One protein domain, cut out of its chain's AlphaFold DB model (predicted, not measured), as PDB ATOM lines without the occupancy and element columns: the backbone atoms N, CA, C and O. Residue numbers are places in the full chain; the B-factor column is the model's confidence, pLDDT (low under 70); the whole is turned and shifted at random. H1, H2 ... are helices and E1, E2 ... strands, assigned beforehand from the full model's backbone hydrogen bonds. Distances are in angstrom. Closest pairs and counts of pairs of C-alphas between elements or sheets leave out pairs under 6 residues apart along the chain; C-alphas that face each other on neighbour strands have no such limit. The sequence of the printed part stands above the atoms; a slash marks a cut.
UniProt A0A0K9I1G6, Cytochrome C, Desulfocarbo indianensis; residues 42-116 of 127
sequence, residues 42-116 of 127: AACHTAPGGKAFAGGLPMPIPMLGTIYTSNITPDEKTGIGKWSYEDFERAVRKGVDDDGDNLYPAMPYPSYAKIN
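Overview. This is residues 42 to 116 of the 127 residues of the protein "Cytochrome C" of Desulfocarbo indianensis (UniProt A0A0K9I1G6). This domain has little regular structure: long loops join a small two-stranded hairpin, E1 and E2, at one end to the helix H2 at the other, with the short H3 packed on H2 and the short H1 apart from both. The printed part has 75 residues; H1, E1, E2, H2 and H3, in chain order, hold only 26 of them, class mixed. The sheet, E1 - E2, is antiparallel. The whole is compact, radius of gyration of the C-alphas 12.6 A, spanning 31 by 26 by 22 A.

Along the chain. H1, residues 42 to 45, begins with C-alpha 42 at (169.469, 211.611, 114.075). E1 is residues 58 to 61, 9.5 A long, and E2 residues 65 to 68, 10.2 A. H2, residues 85 to 94, measures 13.2 A. H3, residues 109 to 112, ends with C-alpha 112 at (165.884, 208.278, 128.041).

Arrangement. H1 is apart from E2, H2 and H3. E1 and E2 form a hairpin, antiparallel at 144 degrees; N 59 and O 67, 2.8 A apart, are within hydrogen-bond range. H2 and H3 touch, the closest C-alphas being those of Arg 93 and Tyr 109, 5.2 A apart. In H2 every O i to N i+4 pair is within hydrogen-bond range; H1 and H3 are too short for one.

Size, cuts and confidence. The C-alphas farthest apart, of Met 63 and Asn 116, are 36.0 A apart. The printed part has no cut. The links H1 to E1, E2 to H2 and H2 to H3 are long. No printed residue is under 70 in pLDDT.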
ATOM      1  N   ALA A  42     169.254 211.595 115.516       96.25
ATOM      2  CA  ALA A  42     169.469 211.611 114.075       96.25
ATOM      3  C   ALA A  42     170.048 210.295 113.536       96.25
ATOM      4  O   ALA A  42     169.732 209.953 112.395       96.25
ATOM      5  N   ALA A  43     170.842 209.557 114.322       94.50
ATOM      6  CA  ALA A  43     171.475 208.317 113.870       94.50
ATOM      7  C   ALA A  43     170.456 207.241 113.491       94.50
ATOM      8  O   ALA A  43     170.655 206.516 112.519       94.50
ATOM      9  N   CYS A  44     169.342 207.171 114.221       95.56
ATOM     10  CA  CYS A  44     168.254 206.244 113.925       95.56
ATOM     11  C   CYS A  44     167.191 206.888 113.029       95.56
ATOM     12  O   CYS A  44     166.711 206.272 112.077       95.56
ATOM     13  N   HIS A  45     166.814 208.138 113.294       97.38
ATOM     14  CA  HIS A  45     165.696 208.780 112.601       97.38
ATOM     15  C   HIS A  45     166.083 209.459 111.279       97.38
ATOM     16  O   HIS A  45     165.285 210.206 110.731       97.38
ATOM     17  N   THR A  46     167.266 209.200 110.717       97.75
ATOM     18  CA  THR A  46     167.653 209.720 109.395       97.75
ATOM     19  C   THR A  46     168.155 208.593 108.503       97.75
ATOM     20  O   THR A  46     169.225 208.033 108.729       97.75
ATOM     21  N   ALA A  47     167.401 208.265 107.452       96.94
ATOM     22  CA  ALA A  47     167.857 207.316 106.441       96.94
ATOM     23  C   ALA A  47     169.022 207.882 105.593       96.94
ATOM     24  O   ALA A  47     169.085 209.095 105.365       96.94
ATOM     25  N   PRO A  48     169.913 207.030 105.045       95.38
ATOM     26  CA  PRO A  48     170.950 207.461 104.108       95.38
ATOM     27  C   PRO A  48     170.354 208.189 102.894       95.38
ATOM     28  O   PRO A  48     169.521 207.637 102.179       95.38
ATOM     29  N   GLY A  49     170.773 209.438 102.665       95.31
ATOM     30  CA  GLY A  49     170.222 210.291 101.602       95.31
ATOM     31  C   GLY A  49     168.800 210.813 101.863       95.31
ATOM     32  O   GLY A  49     168.228 211.469 100.994       95.31
ATOM     33  N   GLY A  50     168.229 210.530 103.036       94.62
ATOM     34  CA  GLY A  50     166.922 211.010 103.470       94.62
ATOM     35  C   GLY A  50     166.968 212.400 104.107       94.62
ATOM     36  O   GLY A  50     168.028 212.963 104.384       94.62
ATOM     37  N   LYS A  51     165.781 212.957 104.363       97.06
ATOM     38  CA  LYS A  51     165.626 214.181 105.158       97.06
ATOM     39  C   LYS A  51     165.957 213.873 106.624       97.06
ATOM     40  O   LYS A  51     165.560 212.826 107.133       97.06
ATOM     41  N   ALA A  52     166.647 214.795 107.293       96.88
ATOM     42  CA  ALA A  52     166.934 214.689 108.722       96.88
ATOM     43  C   ALA A  52     165.651 214.402 109.518       96.88
ATOM     44  O   ALA A  52     164.626 215.049 109.285       96.88
ATOM     45  N   PHE A  53     165.727 213.431 110.430       98.19
ATOM     46  CA  PHE A  53     164.643 213.026 111.336       98.19
ATOM     47  C   PHE A  53     163.392 212.423 110.673       98.19
ATOM     48  O   PHE A  53     162.429 212.091 111.362       98.19
ATOM     49  N   ALA A  54     163.393 212.236 109.350       98.12
ATOM     50  CA  ALA A  54     162.242 211.714 108.612       98.12
ATOM     51  C   ALA A  54     162.042 210.192 108.739       98.12
ATOM     52  O   ALA A  54     161.131 209.639 108.124       98.12
ATOM     53  N   GLY A  55     162.872 209.511 109.527       96.94
ATOM     54  CA  GLY A  55     162.822 208.070 109.722       96.94
ATOM     55  C   GLY A  55     163.244 207.288 108.484       96.94
ATOM     56  O   GLY A  55     164.064 207.736 107.677       96.94
ATOM     57  N   GLY A  56     162.679 206.090 108.350       96.25
ATOM     58  CA  GLY A  56     162.866 205.212 107.199       96.25
ATOM     59  C   GLY A  56     164.190 204.450 107.186       96.25
ATOM     60  O   GLY A  56     164.493 203.799 106.186       96.25
ATOM     61  N   LEU A  57     164.979 204.495 108.264       96.06
ATOM     62  CA  LEU A  57     166.196 203.693 108.372       96.06
ATOM     63  C   LEU A  57     165.811 202.213 108.552       96.06
ATOM     64  O   LEU A  57     165.125 201.893 109.527       96.06
ATOM     65  N   PRO A  58     166.239 201.302 107.657       94.44
ATOM     66  CA  PRO A  58     165.977 199.879 107.813       94.44
ATOM     67  C   PRO A  58     166.873 199.281 108.902       94.44
ATOM     68  O   PRO A  58     168.100 199.358 108.823       94.44
ATOM     69  N   MET A  59     166.265 198.617 109.881       91.75
ATOM     70  CA  MET A  59     166.960 197.842 110.904       91.75
ATOM     71  C   MET A  59     166.591 196.360 110.772       91.75
ATOM     72  O   MET A  59     165.471 195.970 111.121       91.75
ATOM     73  N   PRO A  60     167.500 195.518 110.247       91.94
ATOM     74  CA  PRO A  60     167.259 194.090 110.141       91.94
ATOM     75  C   PRO A  60     167.301 193.455 111.530       91.94
ATOM     76  O   PRO A  60     168.306 193.532 112.238       91.94
ATOM     77  N   ILE A  61     166.215 192.791 111.900       88.62
ATOM     78  CA  ILE A  61     166.103 192.036 113.140       88.62
ATOM     79  C   ILE A  61     166.103 190.548 112.796       88.62
ATOM     80  O   ILE A  61     165.228 190.084 112.051       88.62
ATOM     81  N   PRO A  62     167.056 189.768 113.338       90.12
ATOM     82  CA  PRO A  62     167.067 188.327 113.147       90.12
ATOM     83  C   PRO A  62     165.697 187.725 113.471       90.12
ATOM     84  O   PRO A  62     165.116 188.011 114.513       90.12
ATOM     85  N   MET A  63     165.186 186.886 112.569       89.44
ATOM     86  CA  MET A  63     163.915 186.155 112.703       89.44
ATOM     87  C   MET A  63     162.613 186.981 112.671       89.44
ATOM     88  O   MET A  63     161.560 186.382 112.471       89.44
ATOM     89  N   LEU A  64     162.653 188.310 112.817       86.75
ATOM     90  CA  LEU A  64     161.466 189.189 112.803       86.75
ATOM     91  C   LEU A  64     161.329 190.022 111.518       86.75
ATOM     92  O   LEU A  64     160.292 190.640 111.292       86.75
ATOM     93  N   GLY A  65     162.349 190.010 110.658       91.50
ATOM     94  CA  GLY A  65     162.377 190.794 109.425       91.50
ATOM     95  C   GLY A  65     163.000 192.171 109.639       91.50
ATOM     96  O   GLY A  65     163.823 192.358 110.531       91.50
ATOM     97  N   THR A  66     162.647 193.133 108.792       93.62
ATOM     98  CA  THR A  66     163.190 194.497 108.856       93.62
ATOM     99  C   THR A  66     162.151 195.430 109.453       93.62
ATOM    100  O   THR A  66     161.042 195.521 108.930       93.62
ATOM    101  N   ILE A  67     162.525 196.149 110.509       92.38
ATOM    102  CA  ILE A  67     161.744 197.282 111.013       92.38
ATOM    103  C   ILE A  67     162.309 198.584 110.448       92.38
ATOM    104  O   ILE A  67     163.468 198.638 110.038       92.38
ATOM    105  N   TYR A  68     161.498 199.636 110.437       94.19
ATOM    106  CA  TYR A  68     161.893 200.954 109.951       94.19
ATOM    107  C   TYR A  68     161.718 201.984 111.059       94.19
ATOM    108  O   TYR A  68     160.770 201.897 111.838       94.19
ATOM    109  N   THR A  69     162.632 202.949 111.141       95.44
ATOM    110  CA  THR A  69     162.527 204.033 112.125       95.44
ATOM    111  C   THR A  69     161.410 205.012 111.769       95.44
ATOM    112  O   THR A  69     161.156 205.281 110.594       95.44
ATOM    113  N   SER A  70     160.736 205.547 112.786       95.94
ATOM    114  CA  SER A  70     159.610 206.474 112.621       95.94
ATOM    115  C   SER A  70     160.058 207.862 112.152       95.94
ATOM    116  O   SER A  70     161.192 208.273 112.395       95.94
ATOM    117  N   ASN A  71     159.158 208.611 111.518       97.62
ATOM    118  CA  ASN A  71     159.362 210.027 111.216       97.62
ATOM    119  C   ASN A  71     159.068 210.872 112.465       97.62
ATOM    120  O   ASN A  71     157.939 210.868 112.943       97.62
ATOM    121  N   ILE A  72     160.065 211.603 112.965       97.81
ATOM    122  CA  ILE A  72     159.939 212.479 114.145       97.81
ATOM    123  C   ILE A  72     160.066 213.966 113.784       97.81
ATOM    124  O   ILE A  72     160.382 214.791 114.628       97.81
ATOM    125  N   THR A  73     159.857 214.331 112.516       98.06
ATOM    126  CA  THR A  73     159.845 215.746 112.102       98.06
ATOM    127  C   THR A  73     158.606 216.494 112.631       98.06
ATOM    128  O   THR A  73     157.571 215.851 112.826       98.06
ATOM    129  N   PRO A  74     158.638 217.843 112.720       96.56
ATOM    130  CA  PRO A  74     157.474 218.696 113.043       96.56
ATOM    131  C   PRO A  74     156.331 218.651 112.017       96.56
ATOM    132  O   PRO A  74     155.399 219.451 112.071       96.56
ATOM    133  N   ASP A  75     156.400 217.784 111.006       97.44
ATOM    134  CA  ASP A  75     155.369 217.719 109.977       97.44
ATOM    135  C   ASP A  75     154.045 217.197 110.560       97.44
ATOM    136  O   ASP A  75     153.970 216.079 111.060       97.44
ATOM    137  N   GLU A  76     152.973 217.984 110.449       96.44
ATOM    138  CA  GLU A  76     151.656 217.663 111.021       96.44
ATOM    139  C   GLU A  76     150.935 216.473 110.356       96.44
ATOM    140  O   GLU A  76     149.888 216.020 110.834       96.44
ATOM    141  N   LYS A  77     151.398 216.016 109.187       96.06
ATOM    142  CA  LYS A  77     150.737 214.947 108.419       96.06
ATOM    143  C   LYS A  77     151.459 213.617 108.531       96.06
ATOM    144  O   LYS A  77     150.808 212.581 108.465       96.06
ATOM    145  N   THR A  78     152.780 213.660 108.603       95.56
ATOM    146  CA  THR A  78     153.651 212.493 108.449       95.56
ATOM    147  C   THR A  78     154.649 212.332 109.584       95.56
ATOM    148  O   THR A  78     155.265 211.273 109.657       95.56
ATOM    149  N   GLY A  79     154.847 213.361 110.409       97.12
ATOM    150  CA  GLY A  79     155.698 213.333 111.591       97.12
ATOM    151  C   GLY A  79     154.885 213.542 112.865       97.12
ATOM    152  O   GLY A  79     153.700 213.217 112.920       97.12
ATOM    153  N   ILE A  80     155.529 214.115 113.877       97.88
ATOM    154  CA  ILE A  80     154.972 214.288 115.224       97.88
ATOM    155  C   ILE A  80     154.399 215.689 115.462       97.88
ATOM    156  O   ILE A  80     154.079 216.035 116.591       97.88
ATOM    157  N   GLY A  81     154.199 216.500 114.417       96.88
ATOM    158  CA  GLY A  81     153.763 217.900 114.561       96.88
ATOM    159  C   GLY A  81     152.389 218.109 115.219       96.88
ATOM    160  O   GLY A  81     152.022 219.236 115.536       96.88
ATOM    161  N   LYS A  82     151.606 217.040 115.415       96.62
ATOM    162  CA  LYS A  82     150.325 217.065 116.145       96.62
ATOM    163  C   LYS A  82     150.405 216.496 117.558       96.62
ATOM    164  O   LYS A  82     149.408 216.555 118.274       96.62
ATOM    165  N   TRP A  83     151.541 215.921 117.934       97.25
ATOM    166  CA  TRP A  83     151.719 215.319 119.245       97.25
ATOM    167  C   TRP A  83     151.691 216.403 120.309       97.25
ATOM    168  O   TRP A  83     152.331 217.451 120.171       97.25
ATOM    169  N   SER A  84     150.957 216.143 121.387       97.00
ATOM    170  CA  SER A  84     151.075 216.952 122.594       97.00
ATOM    171  C   SER A  84     152.439 216.728 123.251       97.00
ATOM    172  O   SER A  84     153.144 215.754 122.960       97.00
ATOM    173  N   TYR A  85     152.810 217.610 124.179       97.12
ATOM    174  CA  TYR A  85     153.982 217.379 125.019       97.12
ATOM    175  C   TYR A  85     153.859 216.048 125.779       97.12
ATOM    176  O   TYR A  85     154.829 215.300 125.892       97.12
ATOM    177  N   GLU A  86     152.653 215.723 126.242       97.88
ATOM    178  CA  GLU A  86     152.347 214.499 126.975       97.88
ATOM    179  C   GLU A  86     152.489 213.239 126.108       97.88
ATOM    180  O   GLU A  86     152.868 212.184 126.618       97.88
ATOM    181  N   ASP A  87     152.220 213.326 124.805       98.19
ATOM    182  CA  ASP A  87     152.470 212.225 123.866       98.19
ATOM    183  C   ASP A  87     153.968 212.061 123.618       98.19
ATOM    184  O   ASP A  87     154.504 210.956 123.716       98.19
ATOM    185  N   PHE A  88     154.670 213.174 123.400       98.00
ATOM    186  CA  PHE A  88     156.112 213.173 123.184       98.00
ATOM    187  C   PHE A  88     156.886 212.622 124.388       98.00
ATOM    188  O   PHE A  88     157.686 211.695 124.243       98.00
ATOM    189  N   GLU A  89     156.636 213.131 125.600       98.00
ATOM    190  CA  GLU A  89     157.324 212.659 126.809       98.00
ATOM    191  C   GLU A  89     157.071 211.163 127.040       98.00
ATOM    192  O   GLU A  89     157.940 210.436 127.536       98.00
ATOM    193  N   ARG A  90     155.862 210.699 126.706       97.94
ATOM    194  CA  ARG A  90     155.404 209.332 126.929       97.94
ATOM    195  C   ARG A  90     156.060 208.394 125.933       97.94
ATOM    196  O   ARG A  90     156.576 207.360 126.358       97.94
ATOM    197  N   ALA A  91     156.168 208.786 124.671       97.62
ATOM    198  CA  ALA A  91     156.947 208.052 123.689       97.62
ATOM    199  C   ALA A  91     158.412 207.954 124.124       97.62
ATOM    200  O   ALA A  91     158.943 206.852 124.260       97.62
ATOM    201  N   VAL A  92     159.050 209.084 124.444       97.12
ATOM    202  CA  VAL A  92     160.492 209.127 124.726       97.12
ATOM    203  C   VAL A  92     160.858 208.407 126.026       97.12
ATOM    204  O   VAL A  92     161.830 207.653 126.046       97.12
ATOM    205  N   ARG A  93     160.104 208.598 127.117       97.38
ATOM    206  CA  ARG A  93     160.441 208.006 128.428       97.38
ATOM    207  C   ARG A  93     159.803 206.651 128.685       97.38
ATOM    208  O   ARG A  93     160.367 205.857 129.437       97.38
ATOM    209  N   LYS A  94     158.605 206.410 128.151       97.12
ATOM    210  CA  LYS A  94     157.800 205.217 128.466       97.12
ATOM    211  C   LYS A  94     157.698 204.255 127.286       97.12
ATOM    212  O   LYS A  94     157.283 203.123 127.502       97.12
ATOM    213  N   GLY A  95     158.106 204.671 126.087       96.94
ATOM    214  CA  GLY A  95     158.029 203.834 124.898       96.94
ATOM    215  C   GLY A  95     156.591 203.600 124.451       96.94
ATOM    216  O   GLY A  95     156.283 202.489 124.048       96.94
ATOM    217  N   VAL A  96     155.708 204.598 124.567       97.56
ATOM    218  CA  VAL A  96     154.300 204.482 124.150       97.56
ATOM    219  C   VAL A  96     153.930 205.660 123.249       97.56
ATOM    220  O   VAL A  96     154.106 206.799 123.674       97.56
ATOM    221  N   ASP A  97     153.447 205.399 122.037       95.19
ATOM    222  CA  ASP A  97     153.105 206.431 121.040       95.19
ATOM    223  C   ASP A  97     151.770 207.147 121.314       95.19
ATOM    224  O   ASP A  97     151.100 206.870 122.310       95.19
ATOM    225  N   ASP A  98     151.385 208.100 120.462       95.12
ATOM    226  CA  ASP A  98     150.152 208.885 120.597       95.12
ATOM    227  C   ASP A  98     148.879 208.028 120.585       95.12
ATOM    228  O   ASP A  98     147.961 208.311 121.360       95.12
ATOM    229  N   ASP A  99     148.868 206.929 119.833       94.94
ATOM    230  CA  ASP A  99     147.758 205.967 119.782       94.94
ATOM    231  C   ASP A  99     147.695 205.037 121.013       94.94
ATOM    232  O   ASP A  99     146.664 204.415 121.288       94.94
ATOM    233  N   GLY A 100     148.761 204.993 121.819       95.31
ATOM    234  CA  GLY A 100     148.837 204.185 123.038       95.31
ATOM    235  C   GLY A 100     149.518 202.831 122.847       95.31
ATOM    236  O   GLY A 100     149.540 202.029 123.787       95.31
ATOM    237  N   ASP A 101     150.095 202.585 121.674       95.62
ATOM    238  CA  ASP A 101     150.817 201.365 121.352       95.62
ATOM    239  C   ASP A 101     152.257 201.414 121.877       95.62
ATOM    240  O   ASP A 101     152.901 202.460 121.984       95.62
ATOM    241  N   ASN A 102     152.781 200.241 122.243       95.44
ATOM    242  CA  ASN A 102     154.152 200.139 122.729       95.44
ATOM    243  C   ASN A 102     155.139 200.202 121.561       95.44
ATOM    244  O   ASN A 102     155.112 199.367 120.654       95.44
ATOM    245  N   LEU A 103     156.087 201.128 121.654       93.31
ATOM    246  CA  LEU A 103     157.224 201.218 120.756       93.31
ATOM    247  C   LEU A 103     158.127 199.997 120.927       93.31
ATOM    248  O   LEU A 103     158.448 199.565 122.038       93.31
ATOM    249  N   TYR A 104     158.593 199.458 119.803       89.50
ATOM    250  CA  TYR A 104     159.556 198.369 119.832       89.50
ATOM    251  C   TYR A 104     160.867 198.849 120.493       89.50
ATOM    252  O   TYR A 104     161.397 199.893 120.096       89.50
ATOM    253  N   PRO A 105     161.453 198.097 121.448       87.38
ATOM    254  CA  PRO A 105     162.602 198.535 122.251       87.38
ATOM    255  C   PRO A 105     163.934 198.597 121.478       87.38
ATOM    256  O   PRO A 105     165.006 198.571 122.077       87.38
ATOM    257  N   ALA A 106     163.886 198.698 120.146       88.75
ATOM    258  CA  ALA A 106     165.002 199.212 119.358       88.75
ATOM    259  C   ALA A 106     165.226 200.710 119.623       88.75
ATOM    260  O   ALA A 106     166.363 201.170 119.563       88.75
ATOM    261  N   MET A 107     164.168 201.460 119.961       93.06
ATOM    262  CA  MET A 107     164.325 202.788 120.549       93.06
ATOM    263  C   MET A 107     164.683 202.633 122.036       93.06
ATOM    264  O   MET A 107     163.914 202.013 122.773       93.06
ATOM    265  N   PRO A 108     165.807 203.189 122.521       92.94
ATOM    266  CA  PRO A 108     166.291 202.947 123.878       92.94
ATOM    267  C   PRO A 108     165.574 203.822 124.927       92.94
ATOM    268  O   PRO A 108     166.217 204.469 125.756       92.94
ATOM    269  N   TYR A 109     164.235 203.812 124.943       94.31
ATOM    270  CA  TYR A 109     163.416 204.578 125.894       94.31
ATOM    271  C   TYR A 109     163.783 204.365 127.381       94.31
ATOM    272  O   TYR A 109     163.745 205.346 128.128       94.31
ATOM    273  N   PRO A 110     164.242 203.179 127.861       93.69
ATOM    274  CA  PRO A 110     164.674 203.043 129.256       93.69
ATOM    275  C   PRO A 110     165.891 203.913 129.600       93.69
ATOM    276  O   PRO A 110     166.044 204.343 130.744       93.69
ATOM    277  N   SER A 111     166.750 204.193 128.616       93.75
ATOM    278  CA  SER A 111     167.905 205.083 128.771       93.75
ATOM    279  C   SER A 111     167.481 206.552 128.820       93.75
ATOM    280  O   SER A 111     168.075 207.340 129.554       93.75
ATOM    281  N   TYR A 112     166.424 206.916 128.089       95.06
ATOM    282  CA  TYR A 112     165.884 208.278 128.041       95.06
ATOM    283  C   TYR A 112     164.942 208.610 129.205       95.06
ATOM    284  O   TYR A 112     164.697 209.782 129.483       95.06
ATOM    285  N   ALA A 113     164.473 207.607 129.954       95.19
ATOM    286  CA  ALA A 113     163.566 207.776 131.093       95.19
ATOM    287  C   ALA A 113     164.072 208.746 132.184       95.19
ATOM    288  O   ALA A 113     163.277 209.230 132.987       95.19
ATOM    289  N   LYS A 114     165.383 209.027 132.227       93.62
ATOM    290  CA  LYS A 114     166.029 209.919 133.207       93.62
ATOM    291  C   LYS A 114     166.275 211.346 132.713       93.62
ATOM    292  O   LYS A 114     166.736 212.164 133.506       93.62
ATOM    293  N   ILE A 115     166.008 211.651 131.440       95.56
ATOM    294  CA  ILE A 115     166.021 213.039 130.953       95.56
ATOM    295  C   ILE A 115     165.032 213.815 131.821       95.56
ATOM    296  O   ILE A 115     163.912 213.344 131.986       95.56
ATOM    297  N   ASN A 116     165.426 214.944 132.413       96.94
ATOM    298  CA  ASN A 116     164.547 215.721 133.297       96.94
ATOM    299  C   ASN A 116     163.474 216.488 132.495       96.94
ATOM    300  O   ASN A 116     163.508 216.509 131.267       96.94
TER     301      ASN A 116